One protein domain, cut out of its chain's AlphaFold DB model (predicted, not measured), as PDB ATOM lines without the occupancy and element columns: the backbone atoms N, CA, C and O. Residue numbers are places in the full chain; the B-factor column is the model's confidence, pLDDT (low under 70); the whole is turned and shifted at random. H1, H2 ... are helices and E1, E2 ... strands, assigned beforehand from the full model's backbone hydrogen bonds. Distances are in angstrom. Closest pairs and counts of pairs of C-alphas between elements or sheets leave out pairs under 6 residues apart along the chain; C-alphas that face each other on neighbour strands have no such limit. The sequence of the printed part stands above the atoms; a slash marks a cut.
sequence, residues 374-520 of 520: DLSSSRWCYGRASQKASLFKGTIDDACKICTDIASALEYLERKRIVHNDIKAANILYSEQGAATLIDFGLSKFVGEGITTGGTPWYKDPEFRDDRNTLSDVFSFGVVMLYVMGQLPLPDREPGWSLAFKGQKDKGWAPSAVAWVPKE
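What this domain is: This is residues 374 to 520 of the 520 residues of the protein "Serine/threonine-protein kinase pakH" of Valsa mali (UniProt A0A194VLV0). Amid long loops with little regular structure, a small antiparallel hairpin, E1 - E2, packs on helix H1, side by side with H2. The printed part has 147 residues, 45 in three named helices and two strands, H1 E1 E2 H2 H3, mostly helix. It is compact, with radius of gyration of the C-alphas 15.1 A and spans 41 by 39 by 25 A.

Where its parts are: E1 is residues 428 to 430, E2 436 to 438. H1, residues 396 to 415, runs 28.7 A from C-alpha (7.297, -71.420, -35.769). H2 is residues 470 to 484. H3, residues 511 to 514, ends at C-alpha (-16.342, -72.531, -43.753).

How they stand to each other: In the hairpin, N 429 and O 437 are within hydrogen-bond range, 2.9 A. C-alphas 402 of H1 and 436 of E2 are closest, 5.2 A. H1 and H2 touch, opposite ways at a shallow tilt of 8 degrees; C-alphas 399 and 484 are closest, 5.3 A. Every O i to N i+4 pair in H1 and H2 is within range; H3 is too short. H3 is apart from both.

The domain as a whole: The printed part has no cut. Link E1 to E2 is tight, the others long. Confidence is low at residues 494 to 520, among others.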
ATOM      1  N   ASP A 374      -0.886 -68.552 -20.339       87.00
ATOM      2  CA  ASP A 374      -1.793 -69.221 -21.259       87.00
ATOM      3  C   ASP A 374      -1.676 -68.629 -22.673       87.00
ATOM      4  O   ASP A 374      -1.351 -67.444 -22.852       87.00
ATOM      5  N   LEU A 375      -1.950 -69.437 -23.696       85.12
ATOM      6  CA  LEU A 375      -1.795 -69.013 -25.091       85.12
ATOM      7  C   LEU A 375      -2.760 -67.884 -25.493       85.12
ATOM      8  O   LEU A 375      -2.513 -67.194 -26.480       85.12
ATOM      9  N   SER A 376      -3.845 -67.656 -24.743       83.19
ATOM     10  CA  SER A 376      -4.800 -66.572 -25.011       83.19
ATOM     11  C   SER A 376      -4.361 -65.222 -24.420       83.19
ATOM     12  O   SER A 376      -4.867 -64.159 -24.816       83.19
ATOM     13  N   SER A 377      -3.409 -65.235 -23.485       83.38
ATOM     14  CA  SER A 377      -2.895 -64.052 -22.797       83.38
ATOM     15  C   SER A 377      -2.276 -63.030 -23.755       83.38
ATOM     16  O   SER A 377      -1.878 -63.323 -24.884       83.38
ATOM     17  N   SER A 378      -2.131 -61.787 -23.293       80.94
ATOM     18  CA  SER A 378      -1.444 -60.738 -24.057       80.94
ATOM     19  C   SER A 378       0.040 -61.036 -24.303       80.94
ATOM     20  O   SER A 378       0.641 -60.389 -25.166       80.94
ATOM     21  N   ARG A 379       0.633 -62.007 -23.590       85.69
ATOM     22  CA  ARG A 379       2.004 -62.465 -23.825       85.69
ATOM     23  C   ARG A 379       2.129 -63.168 -25.172       85.69
ATOM     24  O   ARG A 379       3.024 -62.831 -25.943       85.69
ATOM     25  N   TRP A 380       1.205 -64.078 -25.462       86.50
ATOM     26  CA  TRP A 380       1.244 -64.950 -26.638       86.50
ATOM     27  C   TRP A 380       0.262 -64.545 -27.738       86.50
ATOM     28  O   TRP A 380       0.414 -64.969 -28.877       86.50
ATOM     29  N   CYS A 381      -0.685 -63.656 -27.443       85.94
ATOM     30  CA  CYS A 381      -1.677 -63.162 -28.390       85.94
ATOM     31  C   CYS A 381      -1.572 -61.641 -28.567       85.94
ATOM     32  O   CYS A 381      -1.446 -60.878 -27.601       85.94
ATOM     33  N   TYR A 382      -1.673 -61.153 -29.805       80.12
ATOM     34  CA  TYR A 382      -1.802 -59.717 -30.067       80.12
ATOM     35  C   TYR A 382      -3.129 -59.167 -29.538       80.12
ATOM     36  O   TYR A 382      -4.196 -59.763 -29.703       80.12
ATOM     37  N   GLY A 383      -3.052 -58.004 -28.889       76.06
ATOM     38  CA  GLY A 383      -4.227 -57.277 -28.415       76.06
ATOM     39  C   GLY A 383      -5.037 -56.679 -29.567       76.06
ATOM     40  O   GLY A 383      -4.536 -56.517 -30.679       76.06
ATOM     41  N   ARG A 384      -6.284 -56.289 -29.278       68.56
ATOM     42  CA  ARG A 384      -7.251 -55.795 -30.281       68.56
ATOM     43  C   ARG A 384      -6.828 -54.517 -31.014       68.56
ATOM     44  O   ARG A 384      -7.356 -54.237 -32.076       68.56
ATOM     45  N   ALA A 385      -5.901 -53.746 -30.447       66.06
ATOM     46  CA  ALA A 385      -5.389 -52.517 -31.053       66.06
ATOM     47  C   ALA A 385      -4.278 -52.760 -32.098       66.06
ATOM     48  O   ALA A 385      -3.802 -51.817 -32.720       66.06
ATOM     49  N   SER A 386      -3.823 -54.006 -32.272       72.00
ATOM     50  CA  SER A 386      -2.782 -54.357 -33.242       72.00
ATOM     51  C   SER A 386      -3.374 -54.656 -34.620       72.00
ATOM     52  O   SER A 386      -4.428 -55.272 -34.719       72.00
ATOM     53  N   GLN A 387      -2.641 -54.343 -35.693       64.94
ATOM     54  CA  GLN A 387      -2.967 -54.826 -37.046       64.94
ATOM     55  C   GLN A 387      -2.911 -56.362 -37.169       64.94
ATOM     56  O   GLN A 387      -3.490 -56.923 -38.091       64.94
ATOM     57  N   LYS A 388      -2.238 -57.044 -36.230       71.31
ATOM     58  CA  LYS A 388      -2.192 -58.509 -36.099       71.31
ATOM     59  C   LYS A 388      -3.110 -59.018 -34.981       71.31
ATOM     60  O   LYS A 388      -2.816 -60.049 -34.385       71.31
ATOM     61  N   ALA A 389      -4.153 -58.262 -34.622       73.75
ATOM     62  CA  ALA A 389      -5.039 -58.571 -33.500       73.75
ATOM     63  C   ALA A 389      -5.473 -60.041 -33.487       73.75
ATOM     64  O   ALA A 389      -5.720 -60.638 -34.531       73.75
ATOM     65  N   SER A 390      -5.543 -60.612 -32.286       79.56
ATOM     66  CA  SER A 390      -5.932 -62.005 -32.065       79.56
ATOM     67  C   SER A 390      -4.977 -63.054 -32.652       79.56
ATOM     68  O   SER A 390      -5.194 -64.224 -32.381       79.56
ATOM     69  N   LEU A 391      -3.919 -62.712 -33.397       85.81
ATOM     70  CA  LEU A 391      -2.952 -63.703 -33.889       85.81
ATOM     71  C   LEU A 391      -1.964 -64.120 -32.796       85.81
ATOM     72  O   LEU A 391      -1.676 -63.362 -31.859       85.81
ATOM     73  N   PHE A 392      -1.428 -65.329 -32.945       90.62
ATOM     74  CA  PHE A 392      -0.332 -65.830 -32.129       90.62
ATOM     75  C   PHE A 392       0.954 -65.026 -32.393       90.62
ATOM     76  O   PHE A 392       1.266 -64.667 -33.530       90.62
ATOM     77  N   LYS A 393       1.670 -64.687 -31.319       91.62
ATOM     78  CA  LYS A 393       2.916 -63.902 -31.321       91.62
ATOM     79  C   LYS A 393       4.172 -64.760 -31.403       91.62
ATOM     80  O   LYS A 393       5.231 -64.213 -31.702       91.62
ATOM     81  N   GLY A 394       4.068 -66.038 -31.044       88.69
ATOM     82  CA  GLY A 394       5.214 -66.935 -30.990       88.69
ATOM     83  C   GLY A 394       5.753 -67.274 -32.375       88.69
ATOM     84  O   GLY A 394       5.151 -66.981 -33.411       88.69
ATOM     85  N   THR A 395       6.932 -67.874 -32.368       92.00
ATOM     86  CA  THR A 395       7.622 -68.350 -33.559       92.00
ATOM     87  C   THR A 395       7.044 -69.676 -34.047       92.00
ATOM     88  O   THR A 395       6.221 -70.327 -33.404       92.00
ATOM     89  N   ILE A 396       7.523 -70.090 -35.212       87.75
ATOM     90  CA  ILE A 396       7.297 -71.420 -35.769       87.75
ATOM     91  C   ILE A 396       7.775 -72.522 -34.811       87.75
ATOM     92  O   ILE A 396       7.055 -73.493 -34.593       87.75
ATOM     93  N   ASP A 397       8.948 -72.349 -34.202       90.81
ATOM     94  CA  ASP A 397       9.497 -73.336 -33.270       90.81
ATOM     95  C   ASP A 397       8.653 -73.426 -31.996       90.81
ATOM     96  O   ASP A 397       8.460 -74.517 -31.456       90.81
ATOM     97  N   ASP A 398       8.093 -72.299 -31.546       92.31
ATOM     98  CA  ASP A 398       7.136 -72.290 -30.440       92.31
ATOM     99  C   ASP A 398       5.881 -73.092 -30.790       92.31
ATOM    100  O   ASP A 398       5.438 -73.929 -30.004       92.31
ATOM    101  N   ALA A 399       5.340 -72.895 -31.995       91.62
ATOM    102  CA  ALA A 399       4.197 -73.664 -32.473       91.62
ATOM    103  C   ALA A 399       4.506 -75.171 -32.520       91.62
ATOM    104  O   ALA A 399       3.681 -75.967 -32.071       91.62
ATOM    105  N   CYS A 400       5.692 -75.574 -32.991       89.62
ATOM    106  CA  CYS A 400       6.130 -76.975 -32.996       89.62
ATOM    107  C   CYS A 400       6.189 -77.578 -31.592       89.62
ATOM    108  O   CYS A 400       5.669 -78.677 -31.377       89.62
ATOM    109  N   LYS A 401       6.791 -76.860 -30.637       91.06
ATOM    110  CA  LYS A 401       6.908 -77.303 -29.239       91.06
ATOM    111  C   LYS A 401       5.538 -77.464 -28.598       91.06
ATOM    112  O   LYS A 401       5.225 -78.537 -28.095       91.06
ATOM    113  N   ILE A 402       4.679 -76.451 -28.734       90.81
ATOM    114  CA  ILE A 402       3.296 -76.500 -28.247       90.81
ATOM    115  C   ILE A 402       2.557 -77.702 -28.835       90.81
ATOM    116  O   ILE A 402       1.909 -78.444 -28.101       90.81
ATOM    117  N   CYS A 403       2.653 -77.921 -30.150       93.62
ATOM    118  CA  CYS A 403       1.951 -79.032 -30.784       93.62
ATOM    119  C   CYS A 403       2.466 -80.390 -30.288       93.62
ATOM    120  O   CYS A 403       1.667 -81.284 -30.022       93.62
ATOM    121  N   THR A 404       3.779 -80.540 -30.132       90.50
ATOM    122  CA  THR A 404       4.409 -81.795 -29.694       90.50
ATOM    123  C   THR A 404       4.046 -82.135 -28.249       90.50
ATOM    124  O   THR A 404       3.622 -83.256 -27.951       90.50
ATOM    125  N   ASP A 405       4.145 -81.153 -27.355       89.81
ATOM    126  CA  ASP A 405       3.852 -81.325 -25.934       89.81
ATOM    127  C   ASP A 405       2.370 -81.639 -25.705       89.81
ATOM    128  O   ASP A 405       2.018 -82.573 -24.979       89.81
ATOM    129  N   ILE A 406       1.473 -80.903 -26.366       93.06
ATOM    130  CA  ILE A 406       0.032 -81.111 -26.193       93.06
ATOM    131  C   ILE A 406      -0.435 -82.402 -26.869       93.06
ATOM    132  O   ILE A 406      -1.267 -83.103 -26.294       93.06
ATOM    133  N   ALA A 407       0.144 -82.801 -28.006       91.25
ATOM    134  CA  ALA A 407      -0.105 -84.126 -28.575       91.25
ATOM    135  C   ALA A 407       0.305 -85.246 -27.602       91.25
ATOM    136  O   ALA A 407      -0.448 -86.203 -27.414       91.25
ATOM    137  N   SER A 408       1.443 -85.093 -26.916       86.56
ATOM    138  CA  SER A 408       1.905 -86.046 -25.896       86.56
ATOM    139  C   SER A 408       0.955 -86.115 -24.692       86.56
ATOM    140  O   SER A 408       0.669 -87.201 -24.178       86.56
ATOM    141  N   ALA A 409       0.409 -84.973 -24.258       86.19
ATOM    142  CA  ALA A 409      -0.612 -84.927 -23.211       86.19
ATOM    143  C   ALA A 409      -1.899 -85.660 -23.632       86.19
ATOM    144  O   ALA A 409      -2.443 -86.444 -22.853       86.19
ATOM    145  N   LEU A 410      -2.368 -85.458 -24.867       89.31
ATOM    146  CA  LEU A 410      -3.570 -86.119 -25.385       89.31
ATOM    147  C   LEU A 410      -3.385 -87.631 -25.557       89.31
ATOM    148  O   LEU A 410      -4.272 -88.388 -25.172       89.31
ATOM    149  N   GLU A 411      -2.225 -88.083 -26.040       88.44
ATOM    150  CA  GLU A 411      -1.891 -89.514 -26.124       88.44
ATOM    151  C   GLU A 411      -1.929 -90.175 -24.734       88.44
ATOM    152  O   GLU A 411      -2.374 -91.317 -24.566       88.44
ATOM    153  N   TYR A 412      -1.474 -89.468 -23.697       84.75
ATOM    154  CA  TYR A 412      -1.582 -89.966 -22.330       84.75
ATOM    155  C   TYR A 412      -3.040 -90.109 -21.874       84.75
ATOM    156  O   TYR A 412      -3.414 -91.156 -21.334       84.75
ATOM    157  N   LEU A 413      -3.870 -89.086 -22.098       85.00
ATOM    158  CA  LEU A 413      -5.287 -89.118 -21.724       85.00
ATOM    159  C   LEU A 413      -6.044 -90.215 -22.480       85.00
ATOM    160  O   LEU A 413      -6.816 -90.957 -21.869       85.00
ATOM    161  N   GLU A 414      -5.758 -90.394 -23.769       88.69
ATOM    162  CA  GLU A 414      -6.346 -91.454 -24.586       88.69
ATOM    163  C   GLU A 414      -6.039 -92.845 -24.019       88.69
ATOM    164  O   GLU A 414      -6.958 -93.648 -23.823       88.69
ATOM    165  N   ARG A 415      -4.772 -93.115 -23.671       86.44
ATOM    166  CA  ARG A 415      -4.356 -94.378 -23.033       86.44
ATOM    167  C   ARG A 415      -5.050 -94.620 -21.696       86.44
ATOM    168  O   ARG A 415      -5.289 -95.766 -21.326       86.44
ATOM    169  N   LYS A 416      -5.391 -93.551 -20.977       80.81
ATOM    170  CA  LYS A 416      -6.160 -93.603 -19.726       80.81
ATOM    171  C   LYS A 416      -7.670 -93.650 -19.940       80.81
ATOM    172  O   LYS A 416      -8.398 -93.748 -18.957       80.81
ATOM    173  N   ARG A 417      -8.136 -93.616 -21.194       86.19
ATOM    174  CA  ARG A 417      -9.554 -93.535 -21.564       86.19
ATOM    175  C   ARG A 417     -10.232 -92.320 -20.930       86.19
ATOM    176  O   ARG A 417     -11.379 -92.412 -20.503       86.19
ATOM    177  N   ILE A 418      -9.523 -91.195 -20.872       82.44
ATOM    178  CA  ILE A 418     -10.008 -89.921 -20.335       82.44
ATOM    179  C   ILE A 418     -10.192 -88.934 -21.485       82.44
ATOM    180  O   ILE A 418      -9.314 -88.781 -22.328       82.44
ATOM    181  N   VAL A 419     -11.336 -88.258 -21.494       86.25
ATOM    182  CA  VAL A 419     -11.645 -87.140 -22.393       86.25
ATOM    183  C   VAL A 419     -11.521 -85.856 -21.586       86.25
ATOM    184  O   VAL A 419     -12.137 -85.748 -20.525       86.25
ATOM    185  N   HIS A 420     -10.754 -84.883 -22.068       88.50
ATOM    186  CA  HIS A 420     -10.572 -83.586 -21.430       88.50
ATOM    187  C   HIS A 420     -11.808 -82.687 -21.565       88.50
ATOM    188  O   HIS A 420     -12.168 -81.999 -20.610       88.50
ATOM    189  N   ASN A 421     -12.453 -82.679 -22.740       85.75
ATOM    190  CA  ASN A 421     -13.635 -81.882 -23.112       85.75
ATOM    191  C   ASN A 421     -13.457 -80.354 -23.180       85.75
ATOM    192  O   ASN A 421     -14.426 -79.647 -23.477       85.75
ATOM    193  N   ASP A 422     -12.268 -79.811 -22.938       87.56
ATOM    194  CA  ASP A 422     -12.069 -78.353 -22.918       87.56
ATOM    195  C   ASP A 422     -10.670 -77.940 -23.379       87.56
ATOM    196  O   ASP A 422     -10.061 -77.022 -22.833       87.56
ATOM    197  N   ILE A 423     -10.149 -78.631 -24.394       91.00
ATOM    198  CA  ILE A 423      -8.906 -78.230 -25.055       91.00
ATOM    199  C   ILE A 423      -9.128 -76.885 -25.756       91.00
ATOM    200  O   ILE A 423      -9.985 -76.762 -26.632       91.00
ATOM    201  N   LYS A 424      -8.360 -75.873 -25.346       88.94
ATOM    202  CA  LYS A 424      -8.379 -74.510 -25.895       88.94
ATOM    203  C   LYS A 424      -7.103 -73.764 -25.527       88.94
ATOM    204  O   LYS A 424      -6.420 -74.137 -24.577       88.94
ATOM    205  N   ALA A 425      -6.840 -72.651 -26.210       87.31
ATOM    206  CA  ALA A 425      -5.662 -71.817 -25.964       87.31
ATOM    207  C   ALA A 425      -5.528 -71.356 -24.495       87.31
ATOM    208  O   ALA A 425      -4.431 -71.351 -23.951       87.31
ATOM    209  N   ALA A 426      -6.640 -71.025 -23.827       83.12
ATOM    210  CA  ALA A 426      -6.635 -70.602 -22.421       83.12
ATOM    211  C   ALA A 426      -6.301 -71.730 -21.419       83.12
ATOM    212  O   ALA A 426      -5.952 -71.446 -20.278       83.12
ATOM    213  N   ASN A 427      -6.399 -72.996 -21.839       87.44
ATOM    214  CA  ASN A 427      -6.089 -74.165 -21.012       87.44
ATOM    215  C   ASN A 427      -4.717 -74.772 -21.358       87.44
ATOM    216  O   ASN A 427      -4.396 -75.876 -20.927       87.44
ATOM    217  N   ILE A 428      -3.901 -74.064 -22.141       88.44
ATOM    218  CA  ILE A 428      -2.534 -74.460 -22.471       88.44
ATOM    219  C   ILE A 428      -1.613 -73.343 -22.004       88.44
ATOM    220  O   ILE A 428      -1.668 -72.230 -22.524       88.44
ATOM    221  N   LEU A 429      -0.773 -73.646 -21.019       82.38
ATOM    222  CA  LEU A 429       0.298 -72.763 -20.577       82.38
ATOM    223  C   LEU A 429       1.520 -72.980 -21.460       82.38
ATOM    224  O   LEU A 429       1.837 -74.120 -21.783       82.38
ATOM    225  N   TYR A 430       2.216 -71.906 -21.815       88.88
ATOM    226  CA  TYR A 430       3.479 -71.979 -22.542       88.88
ATOM    227  C   TYR A 430       4.521 -71.069 -21.892       88.88
ATOM    228  O   TYR A 430       4.276 -69.874 -21.664       88.88
ATOM    229  N   SER A 431       5.654 -71.665 -21.522       81.25
ATOM    230  CA  SER A 431       6.759 -70.978 -20.858       81.25
ATOM    231  C   SER A 431       7.735 -70.376 -21.867       81.25
ATOM    232  O   SER A 431       7.837 -70.824 -23.008       81.25
ATOM    233  N   GLU A 432       8.507 -69.374 -21.444       76.25
ATOM    234  CA  GLU A 432       9.569 -68.807 -22.288       76.25
ATOM    235  C   GLU A 432      10.708 -69.807 -22.555       76.25
ATOM    236  O   GLU A 432      11.455 -69.654 -23.516       76.25
ATOM    237  N   GLN A 433      10.818 -70.859 -21.740       78.06
ATOM    238  CA  GLN A 433      11.762 -71.964 -21.921       78.06
ATOM    239  C   GLN A 433      11.282 -72.987 -22.965       78.06
ATOM    240  O   GLN A 433      12.000 -73.939 -23.267       78.06
ATOM    241  N   GLY A 434      10.094 -72.791 -23.537       82.94
ATOM    242  CA  GLY A 434       9.580 -73.614 -24.619       82.94
ATOM    243  C   GLY A 434       8.929 -74.918 -24.173       82.94
ATOM    244  O   GLY A 434       9.023 -75.903 -24.895       82.94
ATOM    245  N   ALA A 435       8.287 -74.920 -23.003       83.06
ATOM    246  CA  ALA A 435       7.511 -76.054 -22.511       83.06
ATOM    247  C   ALA A 435       6.023 -75.695 -22.465       83.06
ATOM    248  O   ALA A 435       5.644 -74.695 -21.839       83.06
ATOM    249  N   ALA A 436       5.183 -76.504 -23.112       86.94
ATOM    250  CA  ALA A 436       3.736 -76.371 -23.047       86.94
ATOM    251  C   ALA A 436       3.125 -77.358 -22.047       86.94
ATOM    252  O   ALA A 436       3.530 -78.514 -21.933       86.94
ATOM    253  N   THR A 437       2.120 -76.901 -21.308       80.62
ATOM    254  CA  THR A 437       1.451 -77.695 -20.279       80.62
ATOM    255  C   THR A 437      -0.057 -77.549 -20.401       80.62
ATOM    256  O   THR A 437      -0.590 -76.440 -20.347       80.62
ATOM    257  N   LEU A 438      -0.748 -78.680 -20.532       84.94
ATOM    258  CA  LEU A 438      -2.200 -78.758 -20.491       84.94
ATOM    259  C   LEU A 438      -2.699 -78.629 -19.045       84.94
ATOM    260  O   LEU A 438      -2.199 -79.304 -18.135       84.94
ATOM    261  N   ILE A 439      -3.687 -77.760 -18.846       73.19
ATOM    262  CA  ILE A 439      -4.291 -77.454 -17.547       73.19
ATOM    263  C   ILE A 439      -5.825 -77.520 -17.610       73.19
ATOM    264  O   ILE A 439      -6.419 -77.555 -18.678       73.19
ATOM    265  N   ASP A 440      -6.452 -77.455 -16.433       72.44
ATOM    266  CA  ASP A 440      -7.908 -77.365 -16.241       72.44
ATOM    267  C   ASP A 440      -8.725 -78.589 -16.698       72.44
ATOM    268  O   ASP A 440      -9.522 -78.557 -17.633       72.44
ATOM    269  N   PHE A 441      -8.606 -79.666 -15.923       73.94
ATOM    270  CA  PHE A 441      -9.352 -80.915 -16.107       73.94
ATOM    271  C   PHE A 441     -10.773 -80.878 -15.511       73.94
ATOM    272  O   PHE A 441     -11.374 -81.921 -15.251       73.94
ATOM    273  N   GLY A 442     -11.340 -79.692 -15.258       66.69
ATOM    274  CA  GLY A 442     -12.635 -79.547 -14.579       66.69
ATOM    275  C   GLY A 442     -13.826 -80.158 -15.329       66.69
ATOM    276  O   GLY A 442     -14.833 -80.486 -14.708       66.69
ATOM    277  N   LEU A 443     -13.706 -80.340 -16.649       70.69
ATOM    278  CA  LEU A 443     -14.715 -80.975 -17.513       70.69
ATOM    279  C   LEU A 443     -14.317 -82.384 -17.974       70.69
ATOM    280  O   LEU A 443     -14.991 -82.977 -18.826       70.69
ATOM    281  N   SER A 444     -13.212 -82.911 -17.447       78.88
ATOM    282  CA  SER A 444     -12.689 -84.206 -17.857       78.88
ATOM    283  C   SER A 444     -13.510 -85.361 -17.286       78.88
ATOM    284  O   SER A 444     -14.051 -85.271 -16.185       78.88
ATOM    285  N   LYS A 445     -13.591 -86.458 -18.038       74.38
ATOM    286  CA  LYS A 445     -14.351 -87.667 -17.678       74.38
ATOM    287  C   LYS A 445     -13.734 -88.914 -18.290       74.38
ATOM    288  O   LYS A 445     -12.951 -88.798 -19.235       74.38
ATOM    289  N   PHE A 446     -14.133 -90.096 -17.832       79.19
ATOM    290  CA  PHE A 446     -13.832 -91.310 -18.584       79.19
ATOM    291  C   PHE A 446     -14.708 -91.419 -19.835       79.19
ATOM    292  O   PHE A 446     -15.844 -90.939 -19.883       79.19
ATOM    293  N   VAL A 447     -14.174 -92.052 -20.878       82.44
ATOM    294  CA  VAL A 447     -14.943 -92.363 -22.089       82.44
ATOM    295  C   VAL A 447     -16.144 -93.234 -21.708       82.44
ATOM    296  O   VAL A 447     -15.980 -94.250 -21.038       82.44
ATOM    297  N   GLY A 448     -17.341 -92.847 -22.160       76.00
ATOM    298  CA  GLY A 448     -18.600 -93.538 -21.858       76.00
ATOM    299  C   GLY A 448     -19.332 -93.039 -20.604       76.00
ATOM    300  O   GLY A 448     -20.464 -93.454 -20.366       76.00
ATOM    301  N   GLU A 449     -18.750 -92.125 -19.817       70.25
ATOM    302  CA  GLU A 449     -19.417 -91.574 -18.628       70.25
ATOM    303  C   GLU A 449     -20.290 -90.351 -18.943       70.25
ATOM    304  O   GLU A 449     -19.844 -89.206 -18.897       70.25
ATOM    305  N   GLY A 450     -21.577 -90.581 -19.210       65.69
ATOM    306  CA  GLY A 450     -22.593 -89.524 -19.286       65.69
ATOM    307  C   GLY A 450     -22.374 -88.481 -20.393       65.69
ATOM    308  O   GLY A 450     -21.412 -88.521 -21.156       65.69
ATOM    309  N   ILE A 451     -23.291 -87.517 -20.489       62.94
ATOM    310  CA  ILE A 451     -23.239 -86.437 -21.487       62.94
ATOM    311  C   ILE A 451     -22.510 -85.231 -20.891       62.94
ATOM    312  O   ILE A 451     -22.821 -84.792 -19.782       62.94
ATOM    313  N   THR A 452     -21.565 -84.654 -21.640       63.44
ATOM    314  CA  THR A 452     -20.886 -83.411 -21.237       63.44
ATOM    315  C   THR A 452     -21.536 -82.223 -21.935       63.44
ATOM    316  O   THR A 452     -21.270 -81.963 -23.104       63.44
ATOM    317  N   THR A 453     -22.345 -81.443 -21.218       62.56
ATOM    318  CA  THR A 453     -22.970 -80.221 -21.767       62.56
ATOM    319  C   THR A 453     -22.007 -79.020 -21.820       62.56
ATOM    320  O   THR A 453     -22.243 -78.048 -22.543       62.56
ATOM    321  N   GLY A 454     -20.883 -79.091 -21.094       68.75
ATOM    322  CA  GLY A 454     -19.846 -78.053 -21.006       68.75
ATOM    323  C   GLY A 454     -18.889 -77.966 -22.206       68.75
ATOM    324  O   GLY A 454     -19.054 -78.652 -23.214       68.75
ATOM    325  N   GLY A 455     -17.892 -77.085 -22.106       72.94
ATOM    326  CA  GLY A 455     -16.835 -76.863 -23.103       72.94
ATOM    327  C   GLY A 455     -17.001 -75.569 -23.907       72.94
ATOM    328  O   GLY A 455     -18.108 -75.041 -24.052       72.94
ATOM    329  N   THR A 456     -15.898 -75.059 -24.447       78.31
ATOM    330  CA  THR A 456     -15.867 -73.793 -25.191       78.31
ATOM    331  C   THR A 456     -16.378 -73.950 -26.647       78.31
ATOM    332  O   THR A 456     -15.734 -74.645 -27.434       78.31
ATOM    333  N   PRO A 457     -17.503 -73.308 -27.054       77.50
ATOM    334  CA  PRO A 457     -18.206 -73.565 -28.328       77.50
ATOM    335  C   PRO A 457     -17.364 -73.453 -29.601       77.50
ATOM    336  O   PRO A 457     -17.645 -74.123 -30.593       77.50
ATOM    337  N   TRP A 458     -16.340 -72.606 -29.574       83.06
ATOM    338  CA  TRP A 458     -15.453 -72.366 -30.700       83.06
ATOM    339  C   TRP A 458     -14.532 -73.549 -31.028       83.06
ATOM    340  O   TRP A 458     -14.158 -73.698 -32.181       83.06
ATOM    341  N   TYR A 459     -14.214 -74.411 -30.060       84.25
ATOM    342  CA  TYR A 459     -13.336 -75.578 -30.256       84.25
ATOM    343  C   TYR A 459     -14.115 -76.894 -30.289       84.25
ATOM    344  O   TYR A 459     -13.520 -77.957 -30.458       84.25
ATOM    345  N   LYS A 460     -15.436 -76.851 -30.071       83.44
ATOM    346  CA  LYS A 460     -16.259 -78.056 -29.992       83.44
ATOM    347  C   LYS A 460     -16.350 -78.738 -31.349       83.44
ATOM    348  O   LYS A 460     -16.726 -78.115 -32.340       83.44
ATOM    349  N   ASP A 461     -16.092 -80.037 -31.319       82.25
ATOM    350  CA  ASP A 461     -16.342 -80.944 -32.424       82.25
ATOM    351  C   ASP A 461     -17.836 -80.908 -32.823       82.25
ATOM    352  O   ASP A 461     -18.708 -81.126 -31.969       82.25
ATOM    353  N   PRO A 462     -18.167 -80.572 -34.084       74.50
ATOM    354  CA  PRO A 462     -19.545 -80.528 -34.547       74.50
ATOM    355  C   PRO A 462     -20.184 -81.913 -34.721       74.50
ATOM    356  O   PRO A 462     -21.415 -81.970 -34.739       74.50
ATOM    357  N   GLU A 463     -19.399 -82.985 -34.859       71.19
ATOM    358  CA  GLU A 463     -19.880 -84.357 -35.075       71.19
ATOM    359  C   GLU A 463     -20.218 -85.056 -33.754       71.19
ATOM    360  O   GLU A 463     -21.236 -85.736 -33.656       71.19
ATOM    361  N   PHE A 464     -19.434 -84.813 -32.704       67.38
ATOM    362  CA  PHE A 464     -19.558 -85.502 -31.412       67.38
ATOM    363  C   PHE A 464     -20.121 -84.606 -30.298       67.38
ATOM    364  O   PHE A 464     -19.645 -84.633 -29.169       67.38
ATOM    365  N   ARG A 465     -21.130 -83.778 -30.594       64.69
ATOM    366  CA  ARG A 465     -21.619 -82.738 -29.659       64.69
ATOM    367  C   ARG A 465     -22.041 -83.254 -28.286       64.69
ATOM    368  O   ARG A 465     -21.664 -82.648 -27.284       64.69
ATOM    369  N   ASP A 466     -22.808 -84.340 -28.266       66.19
ATOM    370  CA  ASP A 466     -23.407 -84.884 -27.044       66.19
ATOM    371  C   ASP A 466     -22.636 -86.107 -26.511       66.19
ATOM    372  O   ASP A 466     -22.559 -86.305 -25.298       66.19
ATOM    373  N   ASP A 467     -21.980 -86.868 -27.396       73.69
ATOM    374  CA  ASP A 467     -21.198 -88.067 -27.059       73.69
ATOM    375  C   ASP A 467     -19.704 -87.884 -27.370       73.69
ATOM    376  O   ASP A 467     -19.114 -88.526 -28.243       73.69
ATOM    377  N   ARG A 468     -19.094 -86.918 -26.677       79.00
ATOM    378  CA  ARG A 468     -17.675 -86.583 -26.847       79.00
ATOM    379  C   ARG A 468     -16.766 -87.724 -26.408       79.00
ATOM    380  O   ARG A 468     -16.902 -88.260 -25.305       79.00
ATOM    381  N   ASN A 469     -15.774 -88.006 -27.242       86.25
ATOM    382  CA  ASN A 469     -14.732 -88.998 -27.009       86.25
ATOM    383  C   ASN A 469     -13.335 -88.369 -27.187       86.25
ATOM    384  O   ASN A 469     -13.197 -87.158 -27.356       86.25
ATOM    385  N   THR A 470     -12.285 -89.188 -27.144       87.56
ATOM    386  CA  THR A 470     -10.896 -88.721 -27.271       87.56
ATOM    387  C   THR A 470     -10.602 -88.083 -28.635       87.56
ATOM    388  O   THR A 470      -9.810 -87.148 -28.704       87.56
ATOM    389  N   LEU A 471     -11.283 -88.495 -29.714       87.88
ATOM    390  CA  LEU A 471     -11.165 -87.860 -31.035       87.88
ATOM    391  C   LEU A 471     -11.750 -86.443 -31.035       87.88
ATOM    392  O   LEU A 471     -11.232 -85.563 -31.719       87.88
ATOM    393  N   SER A 472     -12.763 -86.187 -30.205       88.56
ATOM    394  CA  SER A 472     -13.306 -84.840 -30.029       88.56
ATOM    395  C   SER A 472     -12.290 -83.873 -29.412       88.56
ATOM    396  O   SER A 472     -12.348 -82.676 -29.689       88.56
ATOM    397  N   ASP A 473     -11.360 -84.357 -28.580       91.50
ATOM    398  CA  ASP A 473     -10.248 -83.538 -28.075       91.50
ATOM    399  C   ASP A 473      -9.176 -83.313 -29.149       91.50
ATOM    400  O   ASP A 473      -8.606 -82.223 -29.212       91.50
ATOM    401  N   VAL A 474      -8.946 -84.288 -30.040       92.38
ATOM    402  CA  VAL A 474      -8.058 -84.133 -31.210       92.38
ATOM    403  C   VAL A 474      -8.595 -83.058 -32.159       92.38
ATOM    404  O   VAL A 474      -7.825 -82.223 -32.633       92.38
ATOM    405  N   PHE A 475      -9.912 -83.006 -32.381       90.75
ATOM    406  CA  PHE A 475     -10.538 -81.921 -33.142       90.75
ATOM    407  C   PHE A 475     -10.288 -80.556 -32.487       90.75
ATOM    408  O   PHE A 475      -9.801 -79.623 -33.134       90.75
ATOM    409  N   SER A 476     -10.580 -80.435 -31.186       91.19
ATOM    410  CA  SER A 476     -10.341 -79.200 -30.429       91.19
ATOM    411  C   SER A 476      -8.866 -78.780 -30.464       91.19
ATOM    412  O   SER A 476      -8.559 -77.593 -30.585       91.19
ATOM    413  N   PHE A 477      -7.946 -79.744 -30.426       95.12
ATOM    414  CA  PHE A 477      -6.516 -79.508 -30.580       95.12
ATOM    415  C   PHE A 477      -6.143 -79.019 -31.983       95.12
ATOM    416  O   PHE A 477      -5.377 -78.067 -32.094       95.12
ATOM    417  N   GLY A 478      -6.739 -79.563 -33.047       92.62
ATOM    418  CA  GLY A 478      -6.545 -79.069 -34.415       92.62
ATOM    419  C   GLY A 478      -6.883 -77.581 -34.566       92.62
ATOM    420  O   GLY A 478      -6.149 -76.835 -35.217       92.62
ATOM    421  N   VAL A 479      -7.928 -77.106 -33.884       89.44
ATOM    422  CA  VAL A 479      -8.255 -75.669 -33.829       89.44
ATOM    423  C   VAL A 479      -7.140 -74.860 -33.152       89.44
ATOM    424  O   VAL A 479      -6.767 -73.793 -33.644       89.44
ATOM    425  N   VAL A 480      -6.565 -75.367 -32.056       92.31
ATOM    426  CA  VAL A 480      -5.411 -74.734 -31.392       92.31
ATOM    427  C   VAL A 480      -4.183 -74.725 -32.307       92.31
ATOM    428  O   VAL A 480      -3.506 -73.701 -32.380       92.31
ATOM    429  N   MET A 481      -3.916 -75.810 -33.042       92.06
ATOM    430  CA  MET A 481      -2.807 -75.882 -34.000       92.06
ATOM    431  C   MET A 481      -2.926 -74.789 -35.065       92.06
ATOM    432  O   MET A 481      -1.969 -74.061 -35.320       92.06
ATOM    433  N   LEU A 482      -4.113 -74.621 -35.657       88.06
ATOM    434  CA  LEU A 482      -4.355 -73.563 -36.643       88.06
ATOM    435  C   LEU A 482      -4.103 -72.168 -36.058       88.06
ATOM    436  O   LEU A 482      -3.532 -71.313 -36.739       88.06
ATOM    437  N   TYR A 483      -4.476 -71.956 -34.793       91.25
ATOM    438  CA  TYR A 483      -4.205 -70.710 -34.084       91.25
ATOM    439  C   TYR A 483      -2.700 -70.448 -33.914       91.25
ATOM    440  O   TYR A 483      -2.211 -69.391 -34.323       91.25
ATOM    441  N   VAL A 484      -1.941 -71.403 -33.366       90.81
ATOM    442  CA  VAL A 484      -0.499 -71.209 -33.113       90.81
ATOM    443  C   VAL A 484       0.331 -71.174 -34.400       90.81
ATOM    444  O   VAL A 484       1.379 -70.542 -34.434       90.81
ATOM    445  N   MET A 485      -0.161 -71.754 -35.499       86.06
ATOM    446  CA  MET A 485       0.443 -71.616 -36.834       86.06
ATOM    447  C   MET A 485       0.105 -70.282 -37.526       86.06
ATOM    448  O   MET A 485       0.494 -70.063 -38.678       86.06
ATOM    449  N   GLY A 486      -0.666 -69.406 -36.874       83.00
ATOM    450  CA  GLY A 486      -1.109 -68.129 -37.436       83.00
ATOM    451  C   GLY A 486      -2.077 -68.265 -38.615       83.00
ATOM    452  O   GLY A 486      -2.301 -67.289 -39.328       83.00
ATOM    453  N   GLN A 487      -2.644 -69.457 -38.833       80.31
ATOM    454  CA  GLN A 487      -3.651 -69.720 -39.872       80.31
ATOM    455  C   GLN A 487      -5.056 -69.319 -39.419       80.31
ATOM    456  O   GLN A 487      -5.964 -69.162 -40.236       80.31
ATOM    457  N   LEU A 488      -5.229 -69.148 -38.110       82.12
ATOM    458  CA  LEU A 488      -6.475 -68.755 -37.487       82.12
ATOM    459  C   LEU A 488      -6.197 -67.694 -36.406       82.12
ATOM    460  O   LEU A 488      -5.258 -67.854 -35.627       82.12
ATOM    461  N   PRO A 489      -6.976 -66.604 -36.322       84.31
ATOM    462  CA  PRO A 489      -6.985 -65.754 -35.131       84.31
ATOM    463  C   PRO A 489      -7.524 -66.518 -33.917       84.31
ATOM    464  O   PRO A 489      -8.195 -67.534 -34.060       84.31
ATOM    465  N   LEU A 490      -7.254 -66.020 -32.711       84.50
ATOM    466  CA  LEU A 490      -7.704 -66.629 -31.467       84.50
ATOM    467  C   LEU A 490      -9.240 -66.783 -31.476       84.50
ATOM    468  O   LEU A 490      -9.946 -65.772 -31.375       84.50
ATOM    469  N   PRO A 491      -9.754 -68.024 -31.530       77.19
ATOM    470  CA  PRO A 491     -11.173 -68.326 -31.719       77.19
ATOM    471  C   PRO A 491     -12.150 -67.548 -30.836       77.19
ATOM    472  O   PRO A 491     -13.136 -66.994 -31.313       77.19
ATOM    473  N   ASP A 492     -11.839 -67.457 -29.544       76.75
ATOM    474  CA  ASP A 492     -12.730 -66.899 -28.519       76.75
ATOM    475  C   ASP A 492     -12.847 -65.371 -28.576       76.75
ATOM    476  O   ASP A 492     -13.665 -64.768 -27.873       76.75
ATOM    477  N   ARG A 493     -11.994 -64.716 -29.373       74.44
ATOM    478  CA  ARG A 493     -11.987 -63.258 -29.554       74.44
ATOM    479  C   ARG A 493     -12.610 -62.811 -30.865       74.44
ATOM    480  O   ARG A 493     -12.828 -61.609 -31.014       74.44
ATOM    481  N   GLU A 494     -12.946 -63.745 -31.750       67.50
ATOM    482  CA  GLU A 494     -13.557 -63.449 -33.038       67.50
ATOM    483  C   GLU A 494     -15.093 -63.498 -32.959       67.50
ATOM    484  O   GLU A 494     -15.683 -64.559 -32.721       67.50
ATOM    485  N   PRO A 495     -15.785 -62.361 -33.165       57.81
ATOM    486  CA  PRO A 495     -17.240 -62.332 -33.198       57.81
ATOM    487  C   PRO A 495     -17.786 -63.224 -34.323       57.81
ATOM    488  O   PRO A 495     -17.424 -63.060 -35.484       57.81
ATOM    489  N   GLY A 496     -18.692 -64.149 -33.997       55.84
ATOM    490  CA  GLY A 496     -19.395 -64.975 -34.993       55.84
ATOM    491  C   GLY A 496     -18.636 -66.211 -35.490       55.84
ATOM    492  O   GLY A 496     -19.208 -67.016 -36.223       55.84
ATOM    493  N   TRP A 497     -17.391 -66.428 -35.062       59.25
ATOM    494  CA  TRP A 497     -16.764 -67.746 -35.177       59.25
ATOM    495  C   TRP A 497     -17.503 -68.677 -34.198       59.25
ATOM    496  O   TRP A 497     -17.733 -68.283 -33.067       59.25
ATOM    497  N   SER A 498     -18.005 -69.843 -34.604       60.28
ATOM    498  CA  SER A 498     -18.534 -70.873 -33.687       60.28
ATOM    499  C   SER A 498     -18.774 -72.161 -34.465       60.28
ATOM    500  O   SER A 498     -19.632 -72.208 -35.348       60.28
ATOM    501  N   LEU A 499     -18.034 -73.216 -34.125       61.97
ATOM    502  CA  LEU A 499     -18.157 -74.531 -34.765       61.97
ATOM    503  C   LEU A 499     -19.341 -75.342 -34.199       61.97
ATOM    504  O   LEU A 499     -19.890 -76.229 -34.858       61.97
ATOM    505  N   ALA A 500     -19.825 -74.981 -33.007       54.31
ATOM    506  CA  ALA A 500     -20.903 -75.685 -32.316       54.31
ATOM    507  C   ALA A 500     -22.308 -75.542 -32.949       54.31
ATOM    508  O   ALA A 500     -23.219 -76.236 -32.509       54.31
ATOM    509  N   PHE A 501     -22.517 -74.704 -33.977       52.28
ATOM    510  CA  PHE A 501     -23.851 -74.426 -34.553       52.28
ATOM    511  C   PHE A 501     -24.037 -74.872 -36.022       52.28
ATOM    512  O   PHE A 501     -24.675 -74.184 -36.815       52.28
ATOM    513  N   LYS A 502     -23.529 -76.048 -36.414       43.75
ATOM    514  CA  LYS A 502     -23.960 -76.737 -37.660       43.75
ATOM    515  C   LYS A 502     -25.487 -76.944 -37.590       43.75
ATOM    516  O   LYS A 502     -25.937 -77.683 -36.716       43.75
ATOM    517  N   GLY A 503     -26.254 -76.280 -38.468       46.94
ATOM    518  CA  GLY A 503     -27.687 -76.544 -38.695       46.94
ATOM    519  C   GLY A 503     -28.706 -75.467 -38.280       46.94
ATOM    520  O   GLY A 503     -29.877 -75.607 -38.624       46.94
ATOM    521  N   GLN A 504     -28.323 -74.375 -37.605       43.78
ATOM    522  CA  GLN A 504     -29.240 -73.235 -37.431       43.78
ATOM    523  C   GLN A 504     -29.160 -72.335 -38.670       43.78
ATOM    524  O   GLN A 504     -28.174 -71.625 -38.855       43.78
ATOM    525  N   LYS A 505     -30.200 -72.384 -39.514       40.22
ATOM    526  CA  LYS A 505     -30.302 -71.702 -40.821       40.22
ATOM    527  C   LYS A 505     -30.015 -70.187 -40.815       40.22
ATOM    528  O   LYS A 505     -29.775 -69.646 -41.886       40.22
ATOM    529  N   ASP A 506     -29.934 -69.540 -39.649       41.41
ATOM    530  CA  ASP A 506     -29.826 -68.079 -39.533       41.41
ATOM    531  C   ASP A 506     -28.550 -67.559 -38.834       41.41
ATOM    532  O   ASP A 506     -28.421 -66.357 -38.607       41.41
ATOM    533  N   LYS A 507     -27.579 -68.419 -38.481       42.25
ATOM    534  CA  LYS A 507     -26.301 -67.991 -37.861       42.25
ATOM    535  C   LYS A 507     -25.105 -68.703 -38.484       42.25
ATOM    536  O   LYS A 507     -24.416 -69.474 -37.822       42.25
ATOM    537  N   GLY A 508     -24.921 -68.467 -39.784       39.72
ATOM    538  CA  GLY A 508     -23.856 -69.054 -40.593       39.72
ATOM    539  C   GLY A 508     -22.479 -68.980 -39.933       39.72
ATOM    540  O   GLY A 508     -22.176 -68.064 -39.169       39.72
ATOM    541  N   TRP A 509     -21.642 -69.970 -40.231       43.19
ATOM    542  CA  TRP A 509     -20.242 -69.965 -39.831       43.19
ATOM    543  C   TRP A 509     -19.537 -68.720 -40.374       43.19
ATOM    544  O   TRP A 509     -19.811 -68.278 -41.492       43.19
ATOM    545  N   ALA A 510     -18.579 -68.187 -39.615       44.91
ATOM    546  CA  ALA A 510     -17.653 -67.198 -40.148       44.91
ATOM    547  C   ALA A 510     -17.024 -67.729 -41.459       44.91
ATOM    548  O   ALA A 510     -16.636 -68.901 -41.498       44.91
ATOM    549  N   PRO A 511     -16.873 -66.907 -42.515       44.78
ATOM    550  CA  PRO A 511     -16.306 -67.340 -43.797       44.78
ATOM    551  C   PRO A 511     -14.949 -68.047 -43.666       44.78
ATOM    552  O   PRO A 511     -14.643 -68.954 -44.435       44.78
ATOM    553  N   SER A 512     -14.169 -67.676 -42.646       45.16
ATOM    554  CA  SER A 512     -12.910 -68.328 -42.294       45.16
ATOM    555  C   SER A 512     -13.091 -69.754 -41.774       45.16
ATOM    556  O   SER A 512     -12.275 -70.587 -42.121       45.16
ATOM    557  N   ALA A 513     -14.140 -70.080 -41.009       45.88
ATOM    558  CA  ALA A 513     -14.426 -71.448 -40.551       45.88
ATOM    559  C   ALA A 513     -14.954 -72.352 -41.681       45.88
ATOM    560  O   ALA A 513     -14.598 -73.524 -41.747       45.88
ATOM    561  N   VAL A 514     -15.758 -71.801 -42.603       50.44
ATOM    562  CA  VAL A 514     -16.342 -72.531 -43.753       50.44
ATOM    563  C   VAL A 514     -15.287 -73.109 -44.691       50.44
ATOM    564  O   VAL A 514     -15.540 -74.123 -45.335       50.44
ATOM    565  N   ALA A 515     -14.109 -72.494 -44.773       50.25
ATOM    566  CA  ALA A 515     -13.022 -72.983 -45.616       50.25
ATOM    567  C   ALA A 515     -12.378 -74.288 -45.106       50.25
ATOM    568  O   ALA A 515     -11.777 -75.001 -45.903       50.25
ATOM    569  N   TRP A 516     -12.495 -74.594 -43.808       47.16
ATOM    570  CA  TRP A 516     -11.758 -75.690 -43.161       47.16
ATOM    571  C   TRP A 516     -12.617 -76.880 -42.754       47.16
ATOM    572  O   TRP A 516     -12.078 -77.946 -42.470       47.16
ATOM    573  N   VAL A 517     -13.938 -76.724 -42.712       48.88
ATOM    574  CA  VAL A 517     -14.827 -77.860 -42.468       48.88
ATOM    575  C   VAL A 517     -15.152 -78.511 -43.815       48.88
ATOM    576  O   VAL A 517     -15.456 -77.783 -44.766       48.88
ATOM    577  N   PRO A 518     -15.090 -79.851 -43.929       39.44
ATOM    578  CA  PRO A 518     -15.388 -80.542 -45.175       39.44
ATOM    579  C   PRO A 518     -16.745 -80.101 -45.731       39.44
ATOM    580  O   PRO A 518     -17.750 -80.102 -45.015       39.44
ATOM    581  N   LYS A 519     -16.764 -79.689 -47.002       44.91
ATOM    582  CA  LYS A 519     -18.015 -79.543 -47.747       44.91
ATOM    583  C   LYS A 519     -18.478 -80.956 -48.092       44.91
ATOM    584  O   LYS A 519     -17.704 -81.692 -48.699       44.91
ATOM    585  N   GLU A 520     -19.673 -81.315 -47.631       40.84
ATOM    586  CA  GLU A 520     -20.348 -82.568 -48.002       40.84
ATOM    587  C   GLU A 520     -20.599 -82.647 -49.511       40.84
ATOM    588  O   GLU A 520     -20.919 -81.591 -50.116       40.84
TER     589      GLU A 520